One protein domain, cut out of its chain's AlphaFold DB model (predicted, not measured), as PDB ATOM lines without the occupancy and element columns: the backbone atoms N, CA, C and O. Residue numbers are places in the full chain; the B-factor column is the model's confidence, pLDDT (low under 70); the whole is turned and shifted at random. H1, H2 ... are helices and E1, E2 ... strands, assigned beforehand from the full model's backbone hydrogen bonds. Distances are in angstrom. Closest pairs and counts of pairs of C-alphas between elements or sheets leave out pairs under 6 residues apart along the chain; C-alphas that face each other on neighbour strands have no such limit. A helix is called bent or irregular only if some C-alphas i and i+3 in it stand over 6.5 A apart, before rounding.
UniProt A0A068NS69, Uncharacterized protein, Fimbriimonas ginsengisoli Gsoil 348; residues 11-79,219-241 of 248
ATOM      1  N   VAL A  11     -41.511 -35.985  13.623       98.69
ATOM      2  CA  VAL A  11     -40.308 -36.615  14.175       98.69
ATOM      3  C   VAL A  11     -40.318 -38.120  13.933       98.69
ATOM      4  O   VAL A  11     -41.181 -38.834  14.429       98.69
ATOM      5  N   PHE A  12     -39.329 -38.619  13.203       98.81
ATOM      6  CA  PHE A  12     -39.024 -40.040  13.108       98.81
ATOM      7  C   PHE A  12     -38.127 -40.444  14.277       98.81
ATOM      8  O   PHE A  12     -37.075 -39.840  14.488       98.81
ATOM      9  N   LEU A  13     -38.539 -41.470  15.016       98.81
ATOM     10  CA  LEU A  13     -37.827 -41.984  16.182       98.81
ATOM     11  C   LEU A  13     -37.150 -43.307  15.827       98.81
ATOM     12  O   LEU A  13     -37.829 -44.299  15.545       98.81
ATOM     13  N   VAL A  14     -35.818 -43.300  15.841       98.56
ATOM     14  CA  VAL A  14     -34.959 -44.446  15.506       98.56
ATOM     15  C   VAL A  14     -33.980 -44.717  16.649       98.56
ATOM     16  O   VAL A  14     -33.559 -43.799  17.346       98.56
ATOM     17  N   VAL A  15     -33.577 -45.973  16.837       98.31
ATOM     18  CA  VAL A  15     -32.462 -46.292  17.751       98.31
ATOM     19  C   VAL A  15     -31.144 -46.179  17.012       98.31
ATOM     20  O   VAL A  15     -30.285 -45.394  17.406       98.31
ATOM     21  N   PHE A  16     -31.019 -46.913  15.908       98.25
ATOM     22  CA  PHE A  16     -29.864 -46.860  15.030       98.25
ATOM     23  C   PHE A  16     -30.250 -46.238  13.686       98.25
ATOM     24  O   PHE A  16     -31.317 -46.538  13.143       98.25
ATOM     25  N   PRO A  17     -29.367 -45.432  13.081       97.38
ATOM     26  CA  PRO A  17     -29.507 -44.980  11.704       97.38
ATOM     27  C   PRO A  17     -29.109 -46.101  10.728       97.38
ATOM     28  O   PRO A  17     -28.202 -45.940   9.913       97.38
ATOM     29  N   SER A  18     -29.756 -47.263  10.843       97.00
ATOM     30  CA  SER A  18     -29.502 -48.420   9.986       97.00
ATOM     31  C   SER A  18     -29.933 -48.148   8.552       97.00
ATOM     32  O   SER A  18     -30.819 -47.329   8.302       97.00
ATOM     33  N   GLU A  19     -29.349 -48.867   7.592       96.38
ATOM     34  CA  GLU A  19     -29.721 -48.724   6.179       96.38
ATOM     35  C   GLU A  19     -31.231 -48.926   5.968       96.38
ATOM     36  O   GLU A  19     -31.863 -48.165   5.243       96.38
ATOM     37  N   ALA A  20     -31.838 -49.897   6.658       96.56
ATOM     38  CA  ALA A  20     -33.275 -50.151   6.574       96.56
ATOM     39  C   ALA A  20     -34.111 -49.045   7.241       96.56
ATOM     40  O   ALA A  20     -35.136 -48.634   6.688       96.56
ATOM     41  N   ALA A  21     -33.683 -48.554   8.410       97.81
ATOM     42  CA  ALA A  21     -34.368 -47.475   9.118       97.81
ATOM     43  C   ALA A  21     -34.331 -46.172   8.306       97.81
ATOM     44  O   ALA A  21     -35.375 -45.561   8.075       97.81
ATOM     45  N   LEU A  22     -33.157 -45.782   7.801       98.12
ATOM     46  CA  LEU A  22     -32.997 -44.577   6.990       98.12
ATOM     47  C   LEU A  22     -33.691 -44.690   5.636       98.12
ATOM     48  O   LEU A  22     -34.342 -43.731   5.228       98.12
ATOM     49  N   ALA A  23     -33.644 -45.846   4.969       97.94
ATOM     50  CA  ALA A  23     -34.400 -46.050   3.737       97.94
ATOM     51  C   ALA A  23     -35.907 -45.858   3.968       97.94
ATOM     52  O   ALA A  23     -36.576 -45.186   3.181       97.94
ATOM     53  N   ARG A  24     -36.447 -46.390   5.074       97.81
ATOM     54  CA  ARG A  24     -37.851 -46.175   5.445       97.81
ATOM     55  C   ARG A  24     -38.147 -44.701   5.711       97.81
ATOM     56  O   ARG A  24     -39.090 -44.170   5.130       97.81
ATOM     57  N   VAL A  25     -37.330 -44.039   6.531       98.25
ATOM     58  CA  VAL A  25     -37.460 -42.599   6.796       98.25
ATOM     59  C   VAL A  25     -37.476 -41.824   5.482       98.25
ATOM     60  O   VAL A  25     -38.413 -41.082   5.226       98.25
ATOM     61  N   LEU A  26     -36.494 -42.026   4.605       98.06
ATOM     62  CA  LEU A  26     -36.375 -41.293   3.345       98.06
ATOM     63  C   LEU A  26     -37.532 -41.568   2.376       98.06
ATOM     64  O   LEU A  26     -37.844 -40.708   1.554       98.06
ATOM     65  N   ASN A  27     -38.184 -42.726   2.458       97.75
ATOM     66  CA  ASN A  27     -39.371 -43.021   1.657       97.75
ATOM     67  C   ASN A  27     -40.618 -42.254   2.129       97.75
ATOM     68  O   ASN A  27     -41.490 -41.954   1.315       97.75
ATOM     69  N   GLU A  28     -40.714 -41.938   3.422       97.38
ATOM     70  CA  GLU A  28     -41.902 -41.331   4.040       97.38
ATOM     71  C   GLU A  28     -41.736 -39.835   4.363       97.38
ATOM     72  O   GLU A  28     -42.727 -39.101   4.473       97.38
ATOM     73  N   ALA A  29     -40.492 -39.393   4.552       97.56
ATOM     74  CA  ALA A  29     -40.147 -38.073   5.047       97.56
ATOM     75  C   ALA A  29     -40.314 -36.983   3.989       97.56
ATOM     76  O   ALA A  29     -40.109 -37.179   2.786       97.56
ATOM     77  N   LYS A  30     -40.656 -35.792   4.471       96.56
ATOM     78  CA  LYS A  30     -40.771 -34.560   3.689       96.56
ATOM     79  C   LYS A  30     -39.776 -33.516   4.209       96.56
ATOM     80  O   LYS A  30     -39.293 -33.655   5.331       96.56
ATOM     81  N   PRO A  31     -39.486 -32.456   3.435       96.75
ATOM     82  CA  PRO A  31     -38.741 -31.311   3.954       96.75
ATOM     83  C   PRO A  31     -39.357 -30.776   5.254       96.75
ATOM     84  O   PRO A  31     -40.584 -30.660   5.360       96.75
ATOM     85  N   GLY A  32     -38.500 -30.509   6.242       94.94
ATOM     86  CA  GLY A  32     -38.905 -30.127   7.599       94.94
ATOM     87  C   GLY A  32     -39.245 -31.297   8.528       94.94
ATOM     88  O   GLY A  32     -39.533 -31.074   9.703       94.94
ATOM     89  N   ASP A  33     -39.192 -32.546   8.061       97.94
ATOM     90  CA  ASP A  33     -39.214 -33.698   8.964       97.94
ATOM     91  C   ASP A  33     -37.846 -33.866   9.655       97.94
ATOM     92  O   ASP A  33     -36.793 -33.441   9.166       97.94
ATOM     93  N   PHE A  34     -37.868 -34.487  10.829       98.12
ATOM     94  CA  PHE A  34     -36.724 -34.605  11.725       98.12
ATOM     95  C   PHE A  34     -36.495 -36.058  12.129       98.12
ATOM     96  O   PHE A  34     -37.429 -36.746  12.518       98.12
ATOM     97  N   VAL A  35     -35.250 -36.521  12.075       98.62
ATOM     98  CA  VAL A  35     -34.830 -37.821  12.597       98.62
ATOM     99  C   VAL A  35     -34.171 -37.618  13.949       98.62
ATOM    100  O   VAL A  35     -33.082 -37.041  14.047       98.62
ATOM    101  N   PHE A  36     -34.827 -38.128  14.983       98.69
ATOM    102  CA  PHE A  36     -34.273 -38.236  16.317       98.69
ATOM    103  C   PHE A  36     -33.781 -39.667  16.529       98.69
ATOM    104  O   PHE A  36     -34.561 -40.621  16.497       98.69
ATOM    105  N   SER A  37     -32.473 -39.797  16.714       98.44
ATOM    106  CA  SER A  37     -31.789 -41.073  16.888       98.44
ATOM    107  C   SER A  37     -31.259 -41.221  18.307       98.44
ATOM    108  O   SER A  37     -30.890 -40.231  18.943       98.44
ATOM    109  N   HIS A  38     -31.147 -42.447  18.804       98.50
ATOM    110  CA  HIS A  38     -30.330 -42.690  19.988       98.50
ATOM    111  C   HIS A  38     -28.841 -42.712  19.612       98.50
ATOM    112  O   HIS A  38     -28.042 -41.907  20.095       98.50
ATOM    113  N   HIS A  39     -28.474 -43.555  18.646       97.94
ATOM    114  CA  HIS A  39     -27.094 -43.705  18.193       97.94
ATOM    115  C   HIS A  39     -26.736 -42.753  17.050       97.94
ATOM    116  O   HIS A  39     -27.566 -42.474  16.180       97.94
ATOM    117  N   PRO A  40     -25.485 -42.264  16.992       96.38
ATOM    118  CA  PRO A  40     -25.002 -41.463  15.869       96.38
ATOM    119  C   PRO A  40     -24.652 -42.304  14.631       96.38
ATOM    120  O   PRO A  40     -24.544 -41.751  13.540       96.38
ATOM    121  N   LEU A  41     -24.437 -43.611  14.803       96.25
ATOM    122  CA  LEU A  41     -24.021 -44.569  13.778       96.25
ATOM    123  C   LEU A  41     -24.791 -45.876  13.953       96.25
ATOM    124  O   LEU A  41     -25.306 -46.149  15.035       96.25
ATOM    125  N   ASP A  42     -24.851 -46.683  12.899       96.38
ATOM    126  CA  ASP A  42     -25.388 -48.035  13.005       96.38
ATOM    127  C   ASP A  42     -24.406 -48.928  13.782       96.38
ATOM    128  O   ASP A  42     -23.185 -48.773  13.685       96.38
ATOM    129  N   MET A  43     -24.934 -49.875  14.551       94.94
ATOM    130  CA  MET A  43     -24.160 -50.896  15.246       94.94
ATOM    131  C   MET A  43     -24.816 -52.251  15.006       94.94
ATOM    132  O   MET A  43     -26.021 -52.418  15.176       94.94
ATOM    133  N   ARG A  44     -24.007 -53.207  14.555       94.69
ATOM    134  CA  ARG A  44     -24.416 -54.581  14.272       94.69
ATOM    135  C   ARG A  44     -23.770 -55.493  15.294       94.69
ATOM    136  O   ARG A  44     -22.586 -55.813  15.173       94.69
ATOM    137  N   CYS A  45     -24.525 -55.826  16.331       92.62
ATOM    138  CA  CYS A  45     -24.091 -56.649  17.453       92.62
ATOM    139  C   CYS A  45     -24.132 -58.137  17.108       92.62
ATOM    140  O   CYS A  45     -23.361 -58.898  17.681       92.62
ATOM    141  N   GLY A  46     -24.940 -58.524  16.121       93.31
ATOM    142  CA  GLY A  46     -25.117 -59.901  15.678       93.31
ATOM    143  C   GLY A  46     -26.348 -60.563  16.287       93.31
ATOM    144  O   GLY A  46     -27.224 -59.921  16.866       93.31
ATOM    145  N   ASP A  47     -26.425 -61.875  16.110       94.75
ATOM    146  CA  ASP A  47     -27.521 -62.707  16.580       94.75
ATOM    147  C   ASP A  47     -26.968 -63.807  17.503       94.75
ATOM    148  O   ASP A  47     -26.147 -64.614  17.053       94.75
ATOM    149  N   PRO A  48     -27.408 -63.896  18.772       92.38
ATOM    150  CA  PRO A  48     -26.909 -64.896  19.720       92.38
ATOM    151  C   PRO A  48     -27.214 -66.342  19.292       92.38
ATOM    152  O   PRO A  48     -26.612 -67.287  19.800       92.38
ATOM    153  N   ARG A  49     -28.146 -66.535  18.352       93.19
ATOM    154  CA  ARG A  49     -28.516 -67.826  17.753       93.19
ATOM    155  C   ARG A  49     -28.040 -67.953  16.306       93.19
ATOM    156  O   ARG A  49     -28.411 -68.915  15.631       93.19
ATOM    157  N   GLY A  50     -27.257 -66.998  15.813       91.31
ATOM    158  CA  GLY A  50     -26.946 -66.873  14.398       91.31
ATOM    159  C   GLY A  50     -25.576 -66.271  14.125       91.31
ATOM    160  O   GLY A  50     -24.556 -66.704  14.662       91.31
ATOM    161  N   GLU A  51     -25.557 -65.338  13.179       92.12
ATOM    162  CA  GLU A  51     -24.327 -64.746  12.670       92.12
ATOM    163  C   GLU A  51     -23.775 -63.687  13.617       92.12
ATOM    164  O   GLU A  51     -24.510 -62.950  14.277       92.12
ATOM    165  N   TRP A  52     -22.451 -63.598  13.643       94.25
ATOM    166  CA  TRP A  52     -21.754 -62.548  14.361       94.25
ATOM    167  C   TRP A  52     -21.957 -61.204  13.657       94.25
ATOM    168  O   TRP A  52     -22.041 -61.125  12.430       94.25
ATOM    169  N   GLY A  53     -22.029 -60.142  14.447       94.81
ATOM    170  CA  GLY A  53     -22.200 -58.781  13.974       94.81
ATOM    171  C   GLY A  53     -20.899 -58.170  13.463       94.81
ATOM    172  O   GLY A  53     -19.798 -58.549  13.864       94.81
ATOM    173  N   SER A  54     -21.020 -57.169  12.596       95.00
ATOM    174  CA  SER A  54     -19.874 -56.435  12.047       95.00
ATOM    175  C   SER A  54     -19.499 -55.183  12.854       95.00
ATOM    176  O   SER A  54     -18.632 -54.417  12.435       95.00
ATOM    177  N   GLY A  55     -20.143 -54.947  14.001       94.44
ATOM    178  CA  GLY A  55     -19.898 -53.794  14.863       94.44
ATOM    179  C   GLY A  55     -20.381 -52.484  14.240       94.44
ATOM    180  O   GLY A  55     -21.373 -52.463  13.512       94.44
ATOM    181  N   PHE A  56     -19.689 -51.381  14.532       94.75
ATOM    182  CA  PHE A  56     -20.064 -50.057  14.033       94.75
ATOM    183  C   PHE A  56     -20.019 -49.986  12.507       94.75
ATOM    184  O   PHE A  56     -19.022 -50.359  11.888       94.75
ATOM    185  N   GLN A  57     -21.088 -49.465  11.914       95.81
ATOM    186  CA  GLN A  57     -21.199 -49.220  10.483       95.81
ATOM    187  C   GLN A  57     -21.435 -47.725  10.233       95.81
ATOM    188  O   GLN A  57     -22.236 -47.095  10.933       95.81
ATOM    189  N   PRO A  58     -20.742 -47.125   9.250       95.56
ATOM    190  CA  PRO A  58     -21.025 -45.755   8.856       95.56
ATOM    191  C   PRO A  58     -22.410 -45.669   8.207       95.56
ATOM    192  O   PRO A  58     -22.853 -46.604   7.542       95.56
ATOM    193  N   ILE A  59     -23.058 -44.511   8.342       96.50
ATOM    194  CA  ILE A  59     -24.197 -44.166   7.487       96.50
ATOM    195  C   ILE A  59     -23.670 -44.014   6.055       96.50
ATOM    196  O   ILE A  59     -22.640 -43.363   5.851       96.50
ATOM    197  N   SER A  60     -24.347 -44.608   5.068       96.19
ATOM    198  CA  SER A  60     -23.929 -44.491   3.671       96.19
ATOM    199  C   SER A  60     -23.926 -43.034   3.194       96.19
ATOM    200  O   SER A  60     -24.747 -42.213   3.611       96.19
ATOM    201  N   VAL A  61     -22.991 -42.704   2.295       96.62
ATOM    202  CA  VAL A  61     -22.900 -41.357   1.702       96.62
ATOM    203  C   VAL A  61     -24.209 -40.987   1.006       96.62
ATOM    204  O   VAL A  61     -24.699 -39.882   1.202       96.62
ATOM    205  N   ASP A  62     -24.831 -41.935   0.302       97.19
ATOM    206  CA  ASP A  62     -26.112 -41.723  -0.375       97.19
ATOM    207  C   ASP A  62     -27.232 -41.342   0.607       97.19
ATOM    208  O   ASP A  62     -28.032 -40.450   0.319       97.19
ATOM    209  N   HIS A  63     -27.285 -41.968   1.789       97.75
ATOM    210  CA  HIS A  63     -28.247 -41.599   2.826       97.75
ATOM    211  C   HIS A  63     -27.953 -40.224   3.437       97.75
ATOM    212  O   HIS A  63     -28.886 -39.444   3.640       97.75
ATOM    213  N   LEU A  64     -26.683 -39.898   3.700       97.00
ATOM    214  CA  LEU A  64     -26.292 -38.576   4.205       97.00
ATOM    215  C   LEU A  64     -26.663 -37.470   3.207       97.00
ATOM    216  O   LEU A  64     -27.304 -36.486   3.584       97.00
ATOM    217  N   ASP A  65     -26.332 -37.671   1.933       97.31
ATOM    218  CA  ASP A  65     -26.668 -36.752   0.850       97.31
ATOM    219  C   ASP A  65     -28.184 -36.626   0.692       97.31
ATOM    220  O   ASP A  65     -28.698 -35.523   0.501       97.31
ATOM    221  N   ALA A  66     -28.934 -37.726   0.795       97.69
ATOM    222  CA  ALA A  66     -30.388 -37.690   0.701       97.69
ATOM    223  C   ALA A  66     -31.025 -36.893   1.851       97.69
ATOM    224  O   ALA A  66     -31.919 -36.086   1.589       97.69
ATOM    225  N   LEU A  67     -30.565 -37.075   3.095       97.50
ATOM    226  CA  LEU A  67     -31.037 -36.297   4.247       97.50
ATOM    227  C   LEU A  67     -30.789 -34.798   4.032       97.50
ATOM    228  O   LEU A  67     -31.707 -33.990   4.186       97.50
ATOM    229  N   GLN A  68     -29.580 -34.438   3.596       96.69
ATOM    230  CA  GLN A  68     -29.197 -33.047   3.363       96.69
ATOM    231  C   GLN A  68     -29.988 -32.407   2.212       96.69
ATOM    232  O   GLN A  68     -30.589 -31.349   2.390       96.69
ATOM    233  N   HIS A  69     -30.038 -33.039   1.035       97.00
ATOM    234  CA  HIS A  69     -30.719 -32.473  -0.138       97.00
ATOM    235  C   HIS A  69     -32.241 -32.397   0.023       97.00
ATOM    236  O   HIS A  69     -32.893 -31.597  -0.650       97.00
ATOM    237  N   ARG A  70     -32.818 -33.227   0.899       96.75
ATOM    238  CA  ARG A  70     -34.253 -33.221   1.215       96.75
ATOM    239  C   ARG A  70     -34.599 -32.372   2.434       96.75
ATOM    240  O   ARG A  70     -35.769 -32.339   2.801       96.75
ATOM    241  N   TRP A  71     -33.624 -31.675   3.020       97.06
ATOM    242  CA  TRP A  71     -33.817 -30.792   4.174       97.06
ATOM    243  C   TRP A  71     -34.431 -31.511   5.379       97.06
ATOM    244  O   TRP A  71     -35.294 -30.968   6.074       97.06
ATOM    245  N   ILE A  72     -33.976 -32.742   5.613       98.06
ATOM    246  CA  ILE A  72     -34.364 -33.566   6.755       98.06
ATOM    247  C   ILE A  72     -33.276 -33.423   7.817       98.06
ATOM    248  O   ILE A  72     -32.105 -33.730   7.582       98.06
ATOM    249  N   SER A  73     -33.664 -32.955   8.998       98.00
ATOM    250  CA  SER A  73     -32.737 -32.802  10.122       98.00
ATOM    251  C   SER A  73     -32.403 -34.169  10.730       98.00
ATOM    252  O   SER A  73     -33.275 -35.026  10.831       98.00
ATOM    253  N   PHE A  74     -31.166 -34.371  11.194       98.25
ATOM    254  CA  PHE A  74     -30.746 -35.578  11.921       98.25
ATOM    255  C   PHE A  74     -30.002 -35.207  13.203       98.25
ATOM    256  O   PHE A  74     -28.964 -34.529  13.156       98.25
ATOM    257  N   TYR A  75     -30.492 -35.707  14.337       98.00
ATOM    258  CA  TYR A  75     -29.915 -35.471  15.656       98.00
ATOM    259  C   TYR A  75     -29.923 -36.757  16.488       98.00
ATOM    260  O   TYR A  75     -30.970 -37.367  16.682       98.00
ATOM    261  N   SER A  76     -28.760 -37.151  17.005       97.81
ATOM    262  CA  SER A  76     -28.611 -38.262  17.941       97.81
ATOM    263  C   SER A  76     -28.440 -37.796  19.391       97.81
ATOM    264  O   SER A  76     -27.604 -36.926  19.654       97.81
ATOM    265  N   VAL A  77     -29.135 -38.437  20.332       97.44
ATOM    266  CA  VAL A  77     -28.863 -38.346  21.776       97.44
ATOM    267  C   VAL A  77     -28.467 -39.718  22.290       97.44
ATOM    268  O   VAL A  77     -29.313 -40.586  22.447       97.44
ATOM    269  N   HIS A  78     -27.189 -39.891  22.600       96.31
ATOM    270  CA  HIS A  78     -26.682 -41.147  23.143       96.31
ATOM    271  C   HIS A  78     -26.662 -41.082  24.678       96.31
ATOM    272  O   HIS A  78     -27.719 -40.988  25.301       96.31
ATOM    273  N   ALA A  79     -25.474 -40.951  25.278       95.75
ATOM    274  CA  ALA A  79     -25.261 -40.958  26.726       95.75
ATOM    275  C   ALA A  79     -26.220 -40.113  27.583       95.75
ATOM    276  O   ALA A  79     -26.617 -40.599  28.642       95.75
ATOM    277  N   PHE A 219     -35.092 -49.183  22.082       98.62
ATOM    278  CA  PHE A 219     -36.295 -48.747  21.361       98.62
ATOM    279  C   PHE A 219     -37.476 -48.515  22.302       98.62
ATOM    280  O   PHE A 219     -38.377 -47.733  21.990       98.62
ATOM    281  N   LEU A 220     -37.478 -49.158  23.474       98.56
ATOM    282  CA  LEU A 220     -38.551 -49.013  24.452       98.56
ATOM    283  C   LEU A 220     -38.792 -47.538  24.808       98.56
ATOM    284  O   LEU A 220     -39.929 -47.081  24.708       98.56
ATOM    285  N   VAL A 221     -37.730 -46.779  25.111       98.62
ATOM    286  CA  VAL A 221     -37.824 -45.340  25.431       98.62
ATOM    287  C   VAL A 221     -38.392 -44.522  24.272       98.62
ATOM    288  O   VAL A 221     -39.141 -43.573  24.509       98.62
ATOM    289  N   MET A 222     -38.114 -44.906  23.019       98.62
ATOM    290  CA  MET A 222     -38.656 -44.217  21.845       98.62
ATOM    291  C   MET A 222     -40.181 -44.269  21.843       98.62
ATOM    292  O   MET A 222     -40.846 -43.250  21.669       98.62
ATOM    293  N   ARG A 223     -40.732 -45.460  22.096       98.00
ATOM    294  CA  ARG A 223     -42.174 -45.713  22.096       98.00
ATOM    295  C   ARG A 223     -42.874 -45.195  23.350       98.00
ATOM    296  O   ARG A 223     -43.991 -44.702  23.238       98.00
ATOM    297  N   THR A 224     -42.277 -45.357  24.529       98.38
ATOM    298  CA  THR A 224     -42.985 -45.128  25.801       98.38
ATOM    299  C   THR A 224     -42.764 -43.745  26.394       98.38
ATOM    300  O   THR A 224     -43.618 -43.289  27.147       98.38
ATOM    301  N   GLN A 225     -41.661 -43.067  26.062       98.50
ATOM    302  CA  GLN A 225     -41.316 -41.782  26.674       98.50
ATOM    303  C   GLN A 225     -41.064 -40.685  25.632       98.50
ATOM    304  O   GLN A 225     -41.680 -39.625  25.720       98.50
ATOM    305  N   MET A 226     -40.232 -40.925  24.611       98.50
ATOM    306  CA  MET A 226     -39.904 -39.892  23.616       98.50
ATOM    307  C   MET A 226     -41.095 -39.512  22.735       98.50
ATOM    308  O   MET A 226     -41.354 -38.322  22.587       98.50
ATOM    309  N   ALA A 227     -41.823 -40.483  22.169       98.62
ATOM    310  CA  ALA A 227     -43.010 -40.201  21.355       98.62
ATOM    311  C   ALA A 227     -44.057 -39.375  22.128       98.62
ATOM    312  O   ALA A 227     -44.364 -38.265  21.684       98.62
ATOM    313  N   PRO A 228     -44.510 -39.804  23.328       98.31
ATOM    314  CA  PRO A 228     -45.410 -38.991  24.141       98.31
ATOM    315  C   PRO A 228     -44.842 -37.615  24.488       98.31
ATOM    316  O   PRO A 228     -45.582 -36.637  24.480       98.31
ATOM    317  N   TRP A 229     -43.541 -37.505  24.771       98.25
ATOM    318  CA  TRP A 229     -42.923 -36.216  25.074       98.25
ATOM    319  C   TRP A 229     -42.968 -35.259  23.875       98.25
ATOM    320  O   TRP A 229     -43.410 -34.121  24.023       98.25
ATOM    321  N   PHE A 230     -42.585 -35.711  22.679       98.44
ATOM    322  CA  PHE A 230     -42.671 -34.897  21.461       98.44
ATOM    323  C   PHE A 230     -44.114 -34.474  21.156       98.44
ATOM    324  O   PHE A 230     -44.366 -33.305  20.863       98.44
ATOM    325  N   GLU A 231     -45.066 -35.394  21.279       98.31
ATOM    326  CA  GLU A 231     -46.476 -35.135  20.980       98.31
ATOM    327  C   GLU A 231     -47.122 -34.191  21.993       98.31
ATOM    328  O   GLU A 231     -47.801 -33.238  21.618       98.31
ATOM    329  N   GLN A 232     -46.910 -34.430  23.285       98.00
ATOM    330  CA  GLN A 232     -47.632 -33.728  24.346       98.00
ATOM    331  C   GLN A 232     -46.947 -32.427  24.763       98.00
ATOM    332  O   GLN A 232     -47.631 -31.471  25.125       98.00
ATOM    333  N   VAL A 233     -45.611 -32.379  24.736       97.44
ATOM    334  CA  VAL A 233     -44.845 -31.201  25.172       97.44
ATOM    335  C   VAL A 233     -44.558 -30.265  24.006       97.44
ATOM    336  O   VAL A 233     -44.631 -29.049  24.177       97.44
ATOM    337  N   LEU A 234     -44.245 -30.811  22.826       96.88
ATOM    338  CA  LEU A 234     -43.884 -30.014  21.650       96.88
ATOM    339  C   LEU A 234     -44.988 -29.942  20.588       96.88
ATOM    340  O   LEU A 234     -44.872 -29.138  19.667       96.88
ATOM    341  N   GLY A 235     -46.063 -30.728  20.709       97.56
ATOM    342  CA  GLY A 235     -47.148 -30.737  19.725       97.56
ATOM    343  C   GLY A 235     -46.730 -31.305  18.366       97.56
ATOM    344  O   GLY A 235     -47.342 -30.959  17.356       97.56
ATOM    345  N   LEU A 236     -45.673 -32.123  18.326       97.81
ATOM    346  CA  LEU A 236     -45.120 -32.688  17.097       97.81
ATOM    347  C   LEU A 236     -45.638 -34.108  16.871       97.81
ATOM    348  O   LEU A 236     -45.595 -34.936  17.773       97.81
ATOM    349  N   GLU A 237     -46.075 -34.403  15.647       97.94
ATOM    350  CA  GLU A 237     -46.399 -35.774  15.242       97.94
ATOM    351  C   GLU A 237     -45.136 -36.641  15.303       97.94
ATOM    352  O   GLU A 237     -44.062 -36.200  14.870       97.94
ATOM    353  N   THR A 238     -45.256 -37.878  15.792       98.69
ATOM    354  CA  THR A 238     -44.152 -38.842  15.759       98.69
ATOM    355  C   THR A 238     -44.431 -40.051  14.875       98.69
ATOM    356  O   THR A 238     -45.566 -40.483  14.687       98.69
ATOM    357  N   VAL A 239     -43.356 -40.615  14.323       98.69
ATOM    358  CA  VAL A 239     -43.361 -41.879  13.590       98.69
ATOM    359  C   VAL A 239     -42.321 -42.798  14.210       98.69
ATOM    360  O   VAL A 239     -41.119 -42.531  14.168       98.69
ATOM    361  N   LEU A 240     -42.786 -43.913  14.766       98.69
ATOM    362  CA  LEU A 240     -41.922 -44.959  15.296       98.69
ATOM    363  C   LEU A 240     -41.320 -45.789  14.157       98.69
ATOM    364  O   LEU A 240     -42.035 -46.341  13.308       98.69
ATOM    365  N   VAL A 241     -39.995 -45.918  14.173       98.56
ATOM    366  CA  VAL A 241     -39.228 -46.676  13.182       98.56
ATOM    367  C   VAL A 241     -38.460 -47.793  13.901       98.56
ATOM    368  O   VAL A 241     -37.275 -47.637  14.195       98.56
TER     369      VAL A 241
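This is residues 11 to 79 and 219 to 241 of the 248 residues of an uncharacterized protein of Fimbriimonas ginsengisoli Gsoil 348 (UniProt A0A068NS69). A small twisted sheet of four parallel strands has one helix packed over each face, H1 on one and H3 on the other, in three layers. A second sheet, the two-stranded hairpin of E3 and E4, reaches away and makes much of the length, while H2 lies side by side with H1 and only grazes the four-stranded sheet. The 92 printed residues include three named helices and six named strands, in the order E1 H1 E2 E3 E4 H2 E5 H3 E6; the class is mixed, helices and strands. The four-stranded sheet runs E5 E2 E1 E6, all parallel, and E3 and E4 are antiparallel. The whole is compact, with a radius of gyration of the C-alphas of 13.8 A and spans of 41 by 31 by 23 A.

E1, residues 11 to 14, is an inner strand. H1, residues 19 to 28, is on the sheet over E1 at a height of 9.9 A, along the strands; the closest C-alphas are those of Phe 12 and Val 25, 7.0 A apart. E2, residues 33 to 37, is parallel to E1, with N 12 and O 34 at 2.8 A, within hydrogen-bond range. E1, H1 and E2 form a strand-helix-strand unit, two parallel neighbour strands with a helix between, and its crossover is right-handed. E3, residues 42 to 46, and E4, residues 52 to 57, form an antiparallel hairpin, with N 44 and O 55 at 2.9 A; E4 is apart from E1, E2, E5 and E6. H2, residues 61 to 69, touches H1 at a shallow tilt of 26 degrees, the same way; their closest C-alphas, of Leu 22 and His 63, are 7.0 A apart. The edge strand E5, residues 73 to 76, is parallel to E2, with N 35 and O 73 at 2.8 A. H3, residues 219 to 233, is on the opposite face from H1, over E1 and E6, the edge strand of residues 237 to 240, at a height of 8.7 A. E6 is parallel to E1, with N 11 and O 237 at 2.8 A. In H1 and H2 every O i to N i+4 pair is within hydrogen-bond range; in H3, 8 of 11 are.

E1 begins at C-alpha 11, (-40.308, -36.615, 14.175). H1 is 14.4 A long, H2 12.0 A, E2 13.1 A, E3 12.2 A and E4 13.9 A from first to last C-alpha; E1, E5 and E6 measure 9.6, 10.4 and 10.2 A. H3, 19.9 A, begins at C-alpha 219, (-36.295, -48.747, 21.361), and is irregular, but only just: C-alphas 224 and 227 are 6.6 A apart. E6 ends at C-alpha 240, (-41.922, -44.959, 15.296).

The two C-alphas farthest apart, of Gly 50 and Gly 235, are 41.7 A apart. Residues 80 to 218 are not printed; C-alphas 79 and 219 are 14.5 A apart across this cut. The links that are printed whole are tight. The mean pLDDT of the printed part is 97.1, and no printed residue is under 70.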